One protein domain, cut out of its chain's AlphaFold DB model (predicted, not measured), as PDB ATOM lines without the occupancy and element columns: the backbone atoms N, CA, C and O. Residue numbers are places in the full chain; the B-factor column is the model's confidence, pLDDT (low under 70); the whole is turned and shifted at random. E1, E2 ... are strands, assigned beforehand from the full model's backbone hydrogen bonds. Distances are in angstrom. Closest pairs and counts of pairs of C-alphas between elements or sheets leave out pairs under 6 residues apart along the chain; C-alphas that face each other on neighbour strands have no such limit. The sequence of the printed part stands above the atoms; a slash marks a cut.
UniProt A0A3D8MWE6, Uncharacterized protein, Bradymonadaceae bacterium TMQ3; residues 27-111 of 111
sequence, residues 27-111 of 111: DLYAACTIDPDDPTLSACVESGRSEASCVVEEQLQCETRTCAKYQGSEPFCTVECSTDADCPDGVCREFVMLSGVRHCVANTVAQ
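Overview. This is residues 27 to 111 of the 111 residues of an uncharacterized protein of Bradymonadaceae bacterium TMQ3 (UniProt A0A3D8MWE6). This domain has little regular structure: two small strand hairpins, E1-E2 and E3-E4, stand apart in a rounded body of loops. Unnamed residues 27 to 53 run past E1-E2 to the end of the body away from E3-E4. The printed part has 85 residues, no named helix and strands E1, E2, E3, E4 in chain order; both two-stranded sheets are antiparallel, and the class is all strand, with 16 residues in named elements. It is compact, with a radius of gyration of the C-alphas of 11.6 A and spans of 33 by 26 by 22 A.

Arrangement. E1, residues 54 to 56, and E2, residues 67 to 69, form an antiparallel hairpin at 167 degrees; N 54 and O 69, 2.8 A apart, are within hydrogen-bond range. E3, residues 90 to 94, and E4, residues 102 to 106, form another at 145 degrees, with N 91 and O 105 at 2.9 A. E2 and E4 are only just apart, their closest C-alphas at 8.4 A.

Along the chain. E1 begins at C-alpha 54 (194.958, 132.614, 77.114) and E4 ends at C-alpha 106 (187.569, 140.735, 86.878). E1 spans 6.8 A, E2 7.2 A, E3 and E4 13.0 A each.

Size, cuts and confidence. The printed part has no cut. The link E2 to E3 is long, 20 residues. Residues 39 to 51 and 110 to 111 have pLDDT under 70.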
ATOM      1  N   ASP A  27     187.139 130.345  93.952       85.06
ATOM      2  CA  ASP A  27     188.466 130.917  93.730       85.06
ATOM      3  C   ASP A  27     188.506 131.793  92.472       85.06
ATOM      4  O   ASP A  27     189.577 132.186  92.015       85.06
ATOM      5  N   LEU A  28     187.340 132.132  91.921       90.56
ATOM      6  CA  LEU A  28     187.170 133.073  90.838       90.56
ATOM      7  C   LEU A  28     187.987 134.346  91.078       90.56
ATOM      8  O   LEU A  28     187.864 135.033  92.093       90.56
ATOM      9  N   TYR A  29     188.828 134.654  90.096       92.38
ATOM     10  CA  TYR A  29     189.795 135.748  90.067       92.38
ATOM     11  C   TYR A  29     190.964 135.649  91.055       92.38
ATOM     12  O   TYR A  29     191.786 136.569  91.104       92.38
ATOM     13  N   ALA A  30     191.092 134.563  91.819       92.38
ATOM     14  CA  ALA A  30     192.297 134.304  92.597       92.38
ATOM     15  C   ALA A  30     193.494 134.100  91.661       92.38
ATOM     16  O   ALA A  30     193.354 133.605  90.545       92.38
ATOM     17  N   ALA A  31     194.687 134.485  92.111       91.62
ATOM     18  CA  ALA A  31     195.898 134.310  91.319       91.62
ATOM     19  C   ALA A  31     196.217 132.820  91.120       91.62
ATOM     20  O   ALA A  31     196.128 132.030  92.060       91.62
ATOM     21  N   CYS A  32     196.667 132.464  89.919       90.88
ATOM     22  CA  CYS A  32     197.162 131.129  89.595       90.88
ATOM     23  C   CYS A  32     198.474 131.214  88.816       90.88
ATOM     24  O   CYS A  32     198.849 132.259  88.285       90.88
ATOM     25  N   THR A  33     199.200 130.103  88.771       89.00
ATOM     26  CA  THR A  33     200.445 129.986  88.009       89.00
ATOM     27  C   THR A  33     200.200 129.146  86.771       89.00
ATOM     28  O   THR A  33     199.774 128.000  86.887       89.00
ATOM     29  N   ILE A  34     200.508 129.714  85.607       84.31
ATOM     30  CA  ILE A  34     200.501 129.019  84.323       84.31
ATOM     31  C   ILE A  34     201.910 128.468  84.077       84.31
ATOM     32  O   ILE A  34     202.866 129.244  84.010       84.31
ATOM     33  N   ASP A  35     202.039 127.146  83.967       80.81
ATOM     34  CA  ASP A  35     203.303 126.499  83.611       80.81
ATOM     35  C   ASP A  35     203.588 126.735  82.119       80.81
ATOM     36  O   ASP A  35     202.792 126.296  81.298       80.81
ATOM     37  N   PRO A  36     204.678 127.420  81.727       72.25
ATOM     38  CA  PRO A  36     204.969 127.699  80.321       72.25
ATOM     39  C   PRO A  36     205.159 126.439  79.455       72.25
ATOM     40  O   PRO A  36     205.058 126.543  78.232       72.25
ATOM     41  N   ASP A  37     205.430 125.283  80.067       74.56
ATOM     42  CA  ASP A  37     205.636 124.004  79.389       74.56
ATOM     43  C   ASP A  37     204.352 123.148  79.306       74.56
ATOM     44  O   ASP A  37     204.396 122.024  78.794       74.56
ATOM     45  N   ASP A  38     203.202 123.640  79.790       72.75
ATOM     46  CA  ASP A  38     201.945 122.884  79.727       72.75
ATOM     47  C   ASP A  38     201.525 122.655  78.258       72.75
ATOM     48  O   ASP A  38     201.439 123.600  77.467       72.75
ATOM     49  N   PRO A  39     201.227 121.413  77.844       66.75
ATOM     50  CA  PRO A  39     200.850 121.121  76.462       66.75
ATOM     51  C   PRO A  39     199.541 121.803  76.028       66.75
ATOM     52  O   PRO A  39     199.296 121.940  74.826       66.75
ATOM     53  N   THR A  40     198.711 122.246  76.977       67.06
ATOM     54  CA  THR A  40     197.455 122.962  76.724       67.06
ATOM     55  C   THR A  40     197.647 124.477  76.550       67.06
ATOM     56  O   THR A  40     196.720 125.161  76.118       67.06
ATOM     57  N   LEU A  41     198.868 125.015  76.736       64.56
ATOM     58  CA  LEU A  41     199.213 126.431  76.494       64.56
ATOM     59  C   LEU A  41     199.192 126.863  75.026       64.56
ATOM     60  O   LEU A  41     199.652 127.965  74.710       64.56
ATOM     61  N   SER A  42     198.690 126.041  74.107       53.12
ATOM     62  CA  SER A  42     198.823 126.266  72.664       53.12
ATOM     63  C   SER A  42     198.294 127.647  72.220       53.12
ATOM     64  O   SER A  42     198.756 128.177  71.217       53.12
ATOM     65  N   ALA A  43     197.400 128.272  73.001       56.88
ATOM     66  CA  ALA A  43     196.902 129.636  72.789       56.88
ATOM     67  C   ALA A  43     197.708 130.765  73.487       56.88
ATOM     68  O   ALA A  43     197.618 131.917  73.069       56.88
ATOM     69  N   CYS A  44     198.497 130.477  74.532       58.97
ATOM     70  CA  CYS A  44     199.278 131.473  75.290       58.97
ATOM     71  C   CYS A  44     200.588 131.893  74.598       58.97
ATOM     72  O   CYS A  44     201.045 133.016  74.805       58.97
ATOM     73  N   VAL A  45     201.231 131.001  73.832       52.84
ATOM     74  CA  VAL A  45     202.665 131.140  73.484       52.84
ATOM     75  C   VAL A  45     202.915 131.627  72.052       52.84
ATOM     76  O   VAL A  45     203.974 132.190  71.778       52.84
ATOM     77  N   GLU A  46     201.953 131.505  71.128       50.88
ATOM     78  CA  GLU A  46     202.180 131.936  69.733       50.88
ATOM     79  C   GLU A  46     202.332 133.455  69.567       50.88
ATOM     80  O   GLU A  46     202.893 133.932  68.580       50.88
ATOM     81  N   SER A  47     201.901 134.238  70.551       45.62
ATOM     82  CA  SER A  47     202.106 135.679  70.549       45.62
ATOM     83  C   SER A  47     203.185 136.019  71.562       45.62
ATOM     84  O   SER A  47     202.877 136.221  72.730       45.62
ATOM     85  N   GLY A  48     204.441 136.165  71.137       49.22
ATOM     86  CA  GLY A  48     205.523 136.780  71.929       49.22
ATOM     87  C   GLY A  48     205.278 138.261  72.281       49.22
ATOM     88  O   GLY A  48     206.198 139.073  72.267       49.22
ATOM     89  N   ARG A  49     204.021 138.635  72.524       53.03
ATOM     90  CA  ARG A  49     203.521 139.950  72.885       53.03
ATOM     91  C   ARG A  49     202.978 139.843  74.298       53.03
ATOM     92  O   ARG A  49     202.128 139.007  74.582       53.03
ATOM     93  N   SER A  50     203.441 140.733  75.164       57.56
ATOM     94  CA  SER A  50     203.043 140.836  76.570       57.56
ATOM     95  C   SER A  50     201.542 141.073  76.798       57.56
ATOM     96  O   SER A  50     201.136 141.115  77.946       57.56
ATOM     97  N   GLU A  51     200.738 141.193  75.737       67.62
ATOM     98  CA  GLU A  51     199.291 141.449  75.716       67.62
ATOM     99  C   GLU A  51     198.471 140.200  75.316       67.62
ATOM    100  O   GLU A  51     197.299 140.306  74.962       67.62
ATOM    101  N   ALA A  52     199.075 139.007  75.311       75.81
ATOM    102  CA  ALA A  52     198.372 137.776  74.955       75.81
ATOM    103  C   ALA A  52     197.266 137.437  75.973       75.81
ATOM    104  O   ALA A  52     197.438 137.616  77.184       75.81
ATOM    105  N   SER A  53     196.140 136.932  75.462       83.06
ATOM    106  CA  SER A  53     195.084 136.317  76.267       83.06
ATOM    107  C   SER A  53     195.150 134.809  76.102       83.06
ATOM    108  O   SER A  53     195.319 134.328  74.983       83.06
ATOM    109  N   CYS A  54     194.994 134.058  77.185       83.12
ATOM    110  CA  CYS A  54     194.958 132.614  77.114       83.12
ATOM    111  C   CYS A  54     194.250 131.946  78.280       83.12
ATOM    112  O   CYS A  54     193.988 132.564  79.308       83.12
ATOM    113  N   VAL A  55     193.930 130.675  78.069       86.81
ATOM    114  CA  VAL A  55     193.145 129.833  78.961       86.81
ATOM    115  C   VAL A  55     193.847 128.487  79.035       86.81
ATOM    116  O   VAL A  55     194.242 127.945  78.005       86.81
ATOM    117  N   VAL A  56     194.019 127.983  80.250       87.62
ATOM    118  CA  VAL A  56     194.640 126.699  80.551       87.62
ATOM    119  C   VAL A  56     193.679 125.932  81.447       87.62
ATOM    120  O   VAL A  56     193.295 126.403  82.523       87.62
ATOM    121  N   GLU A  57     193.248 124.777  80.963       86.62
ATOM    122  CA  GLU A  57     192.294 123.909  81.648       86.62
ATOM    123  C   GLU A  57     193.009 122.930  82.592       86.62
ATOM    124  O   GLU A  57     194.236 122.884  82.666       86.62
ATOM    125  N   GLU A  58     192.226 122.165  83.353       85.50
ATOM    126  CA  GLU A  58     192.694 121.138  84.296       85.50
ATOM    127  C   GLU A  58     193.636 121.651  85.405       85.50
ATOM    128  O   GLU A  58     194.356 120.887  86.054       85.50
ATOM    129  N   GLN A  59     193.568 122.947  85.712       83.94
ATOM    130  CA  GLN A  59     194.428 123.582  86.704       83.94
ATOM    131  C   GLN A  59     193.983 123.257  88.127       83.94
ATOM    132  O   GLN A  59     192.942 123.705  88.594       83.94
ATOM    133  N   LEU A  60     194.802 122.487  88.850       86.31
ATOM    134  CA  LEU A  60     194.522 122.068  90.231       86.31
ATOM    135  C   LEU A  60     194.553 123.226  91.240       86.31
ATOM    136  O   LEU A  60     194.058 123.070  92.354       86.31
ATOM    137  N   GLN A  61     195.174 124.349  90.868       85.81
ATOM    138  CA  GLN A  61     195.198 125.574  91.671       85.81
ATOM    139  C   GLN A  61     193.831 126.260  91.701       85.81
ATOM    140  O   GLN A  61     193.591 127.028  92.629       85.81
ATOM    141  N   CYS A  62     192.971 125.961  90.719       87.75
ATOM    142  CA  CYS A  62     191.653 126.552  90.598       87.75
ATOM    143  C   CYS A  62     190.544 125.532  90.898       87.75
ATOM    144  O   CYS A  62     190.574 124.416  90.367       87.75
ATOM    145  N   GLU A  63     189.532 125.884  91.695       88.06
ATOM    146  CA  GLU A  63     188.356 125.021  91.921       88.06
ATOM    147  C   GLU A  63     187.567 124.869  90.618       88.06
ATOM    148  O   GLU A  63     187.151 123.764  90.262       88.06
ATOM    149  N   THR A  64     187.492 125.955  89.841       83.69
ATOM    150  CA  THR A  64     186.920 125.992  88.487       83.69
ATOM    151  C   THR A  64     187.689 125.157  87.461       83.69
ATOM    152  O   THR A  64     187.196 124.944  86.356       83.69
ATOM    153  N   ARG A  65     188.889 124.670  87.810       88.25
ATOM    154  CA  ARG A  65     189.836 123.969  86.923       88.25
ATOM    155  C   ARG A  65     190.379 124.803  85.768       88.25
ATOM    156  O   ARG A  65     191.043 124.244  84.900       88.25
ATOM    157  N   THR A  66     190.163 126.113  85.758       89.38
ATOM    158  CA  THR A  66     190.587 126.961  84.641       89.38
ATOM    159  C   THR A  66     191.391 128.148  85.147       89.38
ATOM    160  O   THR A  66     190.884 128.974  85.901       89.38
ATOM    161  N   CYS A  67     192.640 128.255  84.695       90.50
ATOM    162  CA  CYS A  67     193.500 129.419  84.903       90.50
ATOM    163  C   CYS A  67     193.616 130.178  83.585       90.50
ATOM    164  O   CYS A  67     193.846 129.578  82.537       90.50
ATOM    165  N   ALA A  68     193.471 131.495  83.615       89.75
ATOM    166  CA  ALA A  68     193.497 132.305  82.416       89.75
ATOM    167  C   ALA A  68     194.287 133.596  82.619       89.75
ATOM    168  O   ALA A  68     194.460 134.089  83.729       89.75
ATOM    169  N   LYS A  69     194.766 134.160  81.519       88.44
ATOM    170  CA  LYS A  69     195.426 135.462  81.454       88.44
ATOM    171  C   LYS A  69     194.720 136.281  80.390       88.44
ATOM    172  O   LYS A  69     194.515 135.773  79.294       88.44
ATOM    173  N   TYR A  70     194.327 137.514  80.685       88.94
ATOM    174  CA  TYR A  70     193.578 138.351  79.747       88.94
ATOM    175  C   TYR A  70     194.376 139.603  79.406       88.94
ATOM    176  O   TYR A  70     194.767 140.341  80.300       88.94
ATOM    177  N   GLN A  71     194.629 139.835  78.119       86.94
ATOM    178  CA  GLN A  71     195.296 141.034  77.592       86.94
ATOM    179  C   GLN A  71     196.550 141.461  78.375       86.94
ATOM    180  O   GLN A  71     196.753 142.631  78.683       86.94
ATOM    181  N   GLY A  72     197.412 140.502  78.718       80.06
ATOM    182  CA  GLY A  72     198.654 140.801  79.431       80.06
ATOM    183  C   GLY A  72     198.561 140.912  80.951       80.06
ATOM    184  O   GLY A  72     199.593 141.119  81.586       80.06
ATOM    185  N   SER A  73     197.386 140.682  81.541       87.00
ATOM    186  CA  SER A  73     197.198 140.618  82.994       87.00
ATOM    187  C   SER A  73     198.100 139.589  83.679       87.00
ATOM    188  O   SER A  73     198.691 138.709  83.047       87.00
ATOM    189  N   GLU A  74     198.161 139.629  85.007       89.12
ATOM    190  CA  GLU A  74     198.596 138.451  85.758       89.12
ATOM    191  C   GLU A  74     197.577 137.308  85.581       89.12
ATOM    192  O   GLU A  74     196.399 137.599  85.330       89.12
ATOM    193  N   PRO A  75     197.989 136.030  85.651       89.62
ATOM    194  CA  PRO A  75     197.061 134.917  85.522       89.62
ATOM    195  C   PRO A  75     196.140 134.780  86.738       89.62
ATOM    196  O   PRO A  75     196.548 134.992  87.883       89.62
ATOM    197  N   PHE A  76     194.894 134.394  86.485       92.56
ATOM    198  CA  PHE A  76     193.850 134.258  87.490       92.56
ATOM    199  C   PHE A  76     192.890 133.106  87.169       92.56
ATOM    200  O   PHE A  76     192.686 132.747  86.008       92.56
ATOM    201  N   CYS A  77     192.292 132.522  88.200       93.31
ATOM    202  CA  CYS A  77     191.294 131.474  88.060       93.31
ATOM    203  C   CYS A  77     189.995 132.050  87.493       93.31
ATOM    204  O   CYS A  77     189.547 133.129  87.884       93.31
ATOM    205  N   THR A  78     189.392 131.358  86.537       93.25
ATOM    206  CA  THR A  78     188.192 131.825  85.837       93.25
ATOM    207  C   THR A  78     187.216 130.683  85.588       93.25
ATOM    208  O   THR A  78     187.541 129.526  85.815       93.25
ATOM    209  N   VAL A  79     186.022 130.995  85.100       93.19
ATOM    210  CA  VAL A  79     184.996 130.033  84.691       93.19
ATOM    211  C   VAL A  79     184.416 130.452  83.344       93.19
ATOM    212  O   VAL A  79     184.457 131.633  82.989       93.19
ATOM    213  N   GLU A  80     183.915 129.490  82.568       92.94
ATOM    214  CA  GLU A  80     183.171 129.776  81.339       92.94
ATOM    215  C   GLU A  80     181.863 130.525  81.646       92.94
ATOM    216  O   GLU A  80     181.187 130.251  82.638       92.94
ATOM    217  N   CYS A  81     181.495 131.472  80.787       94.56
ATOM    218  CA  CYS A  81     180.326 132.325  80.956       94.56
ATOM    219  C   CYS A  81     179.564 132.528  79.641       94.56
ATOM    220  O   CYS A  81     180.120 132.495  78.541       94.56
ATOM    221  N   SER A  82     178.265 132.806  79.753       95.12
ATOM    222  CA  SER A  82     177.401 133.145  78.617       95.12
ATOM    223  C   SER A  82     177.018 134.625  78.584       95.12
ATOM    224  O   SER A  82     176.702 135.170  77.523       95.12
ATOM    225  N   THR A  83     177.033 135.307  79.717       95.12
ATOM    226  CA  THR A  83     176.668 136.715  79.863       95.12
ATOM    227  C   THR A  83     177.457 137.342  81.006       95.12
ATOM    228  O   THR A  83     177.972 136.639  81.868       95.12
ATOM    229  N   ASP A  84     177.520 138.675  81.051       94.50
ATOM    230  CA  ASP A  84     178.171 139.389  82.160       94.50
ATOM    231  C   ASP A  84     177.515 139.080  83.523       94.50
ATOM    232  O   ASP A  84     178.167 139.187  84.554       94.50
ATOM    233  N   ALA A  85     176.249 138.644  83.544       94.06
ATOM    234  CA  ALA A  85     175.553 138.254  84.770       94.06
ATOM    235  C   ALA A  85     176.075 136.941  85.383       94.06
ATOM    236  O   ALA A  85     175.858 136.707  86.570       94.06
ATOM    237  N   ASP A  86     176.768 136.113  84.595       93.38
ATOM    238  CA  ASP A  86     177.381 134.866  85.067       93.38
ATOM    239  C   ASP A  86     178.707 135.124  85.802       93.38
ATOM    240  O   ASP A  86     179.268 134.208  86.398       93.38
ATOM    241  N   CYS A  87     179.206 136.366  85.767       93.50
ATOM    242  CA  CYS A  87     180.480 136.776  86.341       93.50
ATOM    243  C   CYS A  87     180.255 137.738  87.515       93.50
ATOM    244  O   CYS A  87     180.159 138.951  87.305       93.50
ATOM    245  N   PRO A  88     180.201 137.238  88.764       91.00
ATOM    246  CA  PRO A  88     180.207 138.100  89.941       91.00
ATOM    247  C   PRO A  88     181.405 139.046  89.858       91.00
ATOM    248  O   PRO A  88     182.500 138.598  89.542       91.00
ATOM    249  N   ASP A  89     181.208 140.346  90.070       90.56
ATOM    250  CA  ASP A  89     182.283 141.353  90.101       90.56
ATOM    251  C   ASP A  89     183.200 141.418  88.854       90.56
ATOM    252  O   ASP A  89     184.293 141.999  88.887       90.56
ATOM    253  N   GLY A  90     182.734 140.898  87.716       92.94
ATOM    254  CA  GLY A  90     183.485 140.864  86.467       92.94
ATOM    255  C   GLY A  90     182.607 141.006  85.233       92.94
ATOM    256  O   GLY A  90     181.465 141.458  85.293       92.94
ATOM    257  N   VAL A  91     183.182 140.643  84.092       95.38
ATOM    258  CA  VAL A  91     182.538 140.677  82.779       95.38
ATOM    259  C   VAL A  91     182.885 139.428  81.986       95.38
ATOM    260  O   VAL A  91     183.984 138.885  82.103       95.38
ATOM    261  N   CYS A  92     181.961 138.991  81.140       95.06
ATOM    262  CA  CYS A  92     182.137 137.821  80.303       95.06
ATOM    263  C   CYS A  92     182.856 138.213  79.010       95.06
ATOM    264  O   CYS A  92     182.359 139.028  78.219       95.06
ATOM    265  N   ARG A  93     184.058 137.672  78.794       92.94
ATOM    266  CA  ARG A  93     184.928 138.067  77.679       92.94
ATOM    267  C   ARG A  93     185.453 136.870  76.920       92.94
ATOM    268  O   ARG A  93     185.738 135.817  77.473       92.94
ATOM    269  N   GLU A  94     185.590 137.066  75.621       88.56
ATOM    270  CA  GLU A  94     186.230 136.108  74.735       88.56
ATOM    271  C   GLU A  94     187.747 136.335  74.772       88.56
ATOM    272  O   GLU A  94     188.207 137.472  74.645       88.56
ATOM    273  N   PHE A  95     188.516 135.267  74.983       82.50
ATOM    274  CA  PHE A  95     189.982 135.331  75.059       82.50
ATOM    275  C   PHE A  95     190.619 135.125  73.681       82.50
ATOM    276  O   PHE A  95     191.636 135.739  73.368       82.50
ATOM    277  N   VAL A  96     189.988 134.304  72.837       76.25
ATOM    278  CA  VAL A  96     190.400 134.036  71.455       76.25
ATOM    279  C   VAL A  96     189.269 134.473  70.536       76.25
ATOM    280  O   VAL A  96     188.191 133.896  70.579       76.25
ATOM    281  N   MET A  97     189.506 135.495  69.713       71.25
ATOM    282  CA  MET A  97     188.479 136.067  68.838       71.25
ATOM    283  C   MET A  97     187.842 134.982  67.949       71.25
ATOM    284  O   MET A  97     188.560 134.282  67.234       71.25
ATOM    285  N   LEU A  98     186.506 134.889  67.957       70.19
ATOM    286  CA  LEU A  98     185.704 133.899  67.216       70.19
ATOM    287  C   LEU A  98     185.840 132.436  67.690       70.19
ATOM    288  O   LEU A  98     185.453 131.531  66.948       70.19
ATOM    289  N   SER A  99     186.347 132.173  68.897       79.00
ATOM    290  CA  SER A  99     186.288 130.829  69.487       79.00
ATOM    291  C   SER A  99     184.871 130.456  69.928       79.00
ATOM    292  O   SER A  99     184.532 129.275  69.985       79.00
ATOM    293  N   GLY A 100     184.039 131.455  70.247       80.88
ATOM    294  CA  GLY A 100     182.717 131.275  70.844       80.88
ATOM    295  C   GLY A 100     182.750 130.937  72.338       80.88
ATOM    296  O   GLY A 100     181.697 130.955  72.976       80.88
ATOM    297  N   VAL A 101     183.934 130.690  72.906       85.81
ATOM    298  CA  VAL A 101     184.137 130.375  74.323       85.81
ATOM    299  C   VAL A 101     184.532 131.646  75.062       85.81
ATOM    300  O   VAL A 101     185.456 132.364  74.666       85.81
ATOM    301  N   ARG A 102     183.818 131.944  76.145       91.44
ATOM    302  CA  ARG A 102     184.016 133.158  76.936       91.44
ATOM    303  C   ARG A 102     184.231 132.798  78.388       91.44
ATOM    304  O   ARG A 102     183.604 131.873  78.885       91.44
ATOM    305  N   HIS A 103     185.070 133.569  79.060       93.31
ATOM    306  CA  HIS A 103     185.376 133.390  80.469       93.31
ATOM    307  C   HIS A 103     185.212 134.696  81.236       93.31
ATOM    308  O   HIS A 103     185.265 135.791  80.665       93.31
ATOM    309  N   CYS A 104     185.007 134.576  82.541       95.00
ATOM    310  CA  CYS A 104     184.901 135.728  83.415       95.00
ATOM    311  C   CYS A 104     186.246 136.444  83.560       95.00
ATOM    312  O   CYS A 104     187.279 135.824  83.795       95.00
ATOM    313  N   VAL A 105     186.234 137.768  83.461       94.38
ATOM    314  CA  VAL A 105     187.392 138.636  83.698       94.38
ATOM    315  C   VAL A 105     187.006 139.640  84.770       94.38
ATOM    316  O   VAL A 105     185.980 140.309  84.642       94.38
ATOM    317  N   ALA A 106     187.820 139.764  85.819       92.44
ATOM    318  CA  ALA A 106     187.569 140.735  86.878       92.44
ATOM    319  C   ALA A 106     187.514 142.160  86.305       92.44
ATOM    320  O   ALA A 106     188.313 142.527  85.437       92.44
ATOM    321  N   ASN A 107     186.631 143.008  86.836       87.62
ATOM    322  CA  ASN A 107     186.519 144.406  86.393       87.62
ATOM    323  C   ASN A 107     187.812 145.222  86.583       87.62
ATOM    324  O   ASN A 107     188.003 146.256  85.949       87.62
ATOM    325  N   THR A 108     188.711 144.778  87.460       82.38
ATOM    326  CA  THR A 108     190.042 145.372  87.659       82.38
ATOM    327  C   THR A 108     191.029 145.033  86.544       82.38
ATOM    328  O   THR A 108     192.001 145.757  86.366       82.38
ATOM    329  N   VAL A 109     190.783 143.949  85.805       77.69
ATOM    330  CA  VAL A 109     191.643 143.441  84.729       77.69
ATOM    331  C   VAL A 109     191.157 143.897  83.350       77.69
ATOM    332  O   VAL A 109     191.958 144.048  82.437       77.69
ATOM    333  N   ALA A 110     189.857 144.145  83.185       68.19
ATOM    334  CA  ALA A 110     189.248 144.516  81.904       68.19
ATOM    335  C   ALA A 110     189.394 146.012  81.506       68.19
ATOM    336  O   ALA A 110     188.614 146.474  80.671       68.19
ATOM    337  N   GLN A 111     190.313 146.768  82.125       53.25
ATOM    338  CA  GLN A 111     190.461 148.233  81.987       53.25
ATOM    339  C   GLN A 111     191.497 148.659  80.949       53.25
ATOM    340  O   GLN A 111     192.583 148.045  80.916       53.25
TER     341      GLN A 111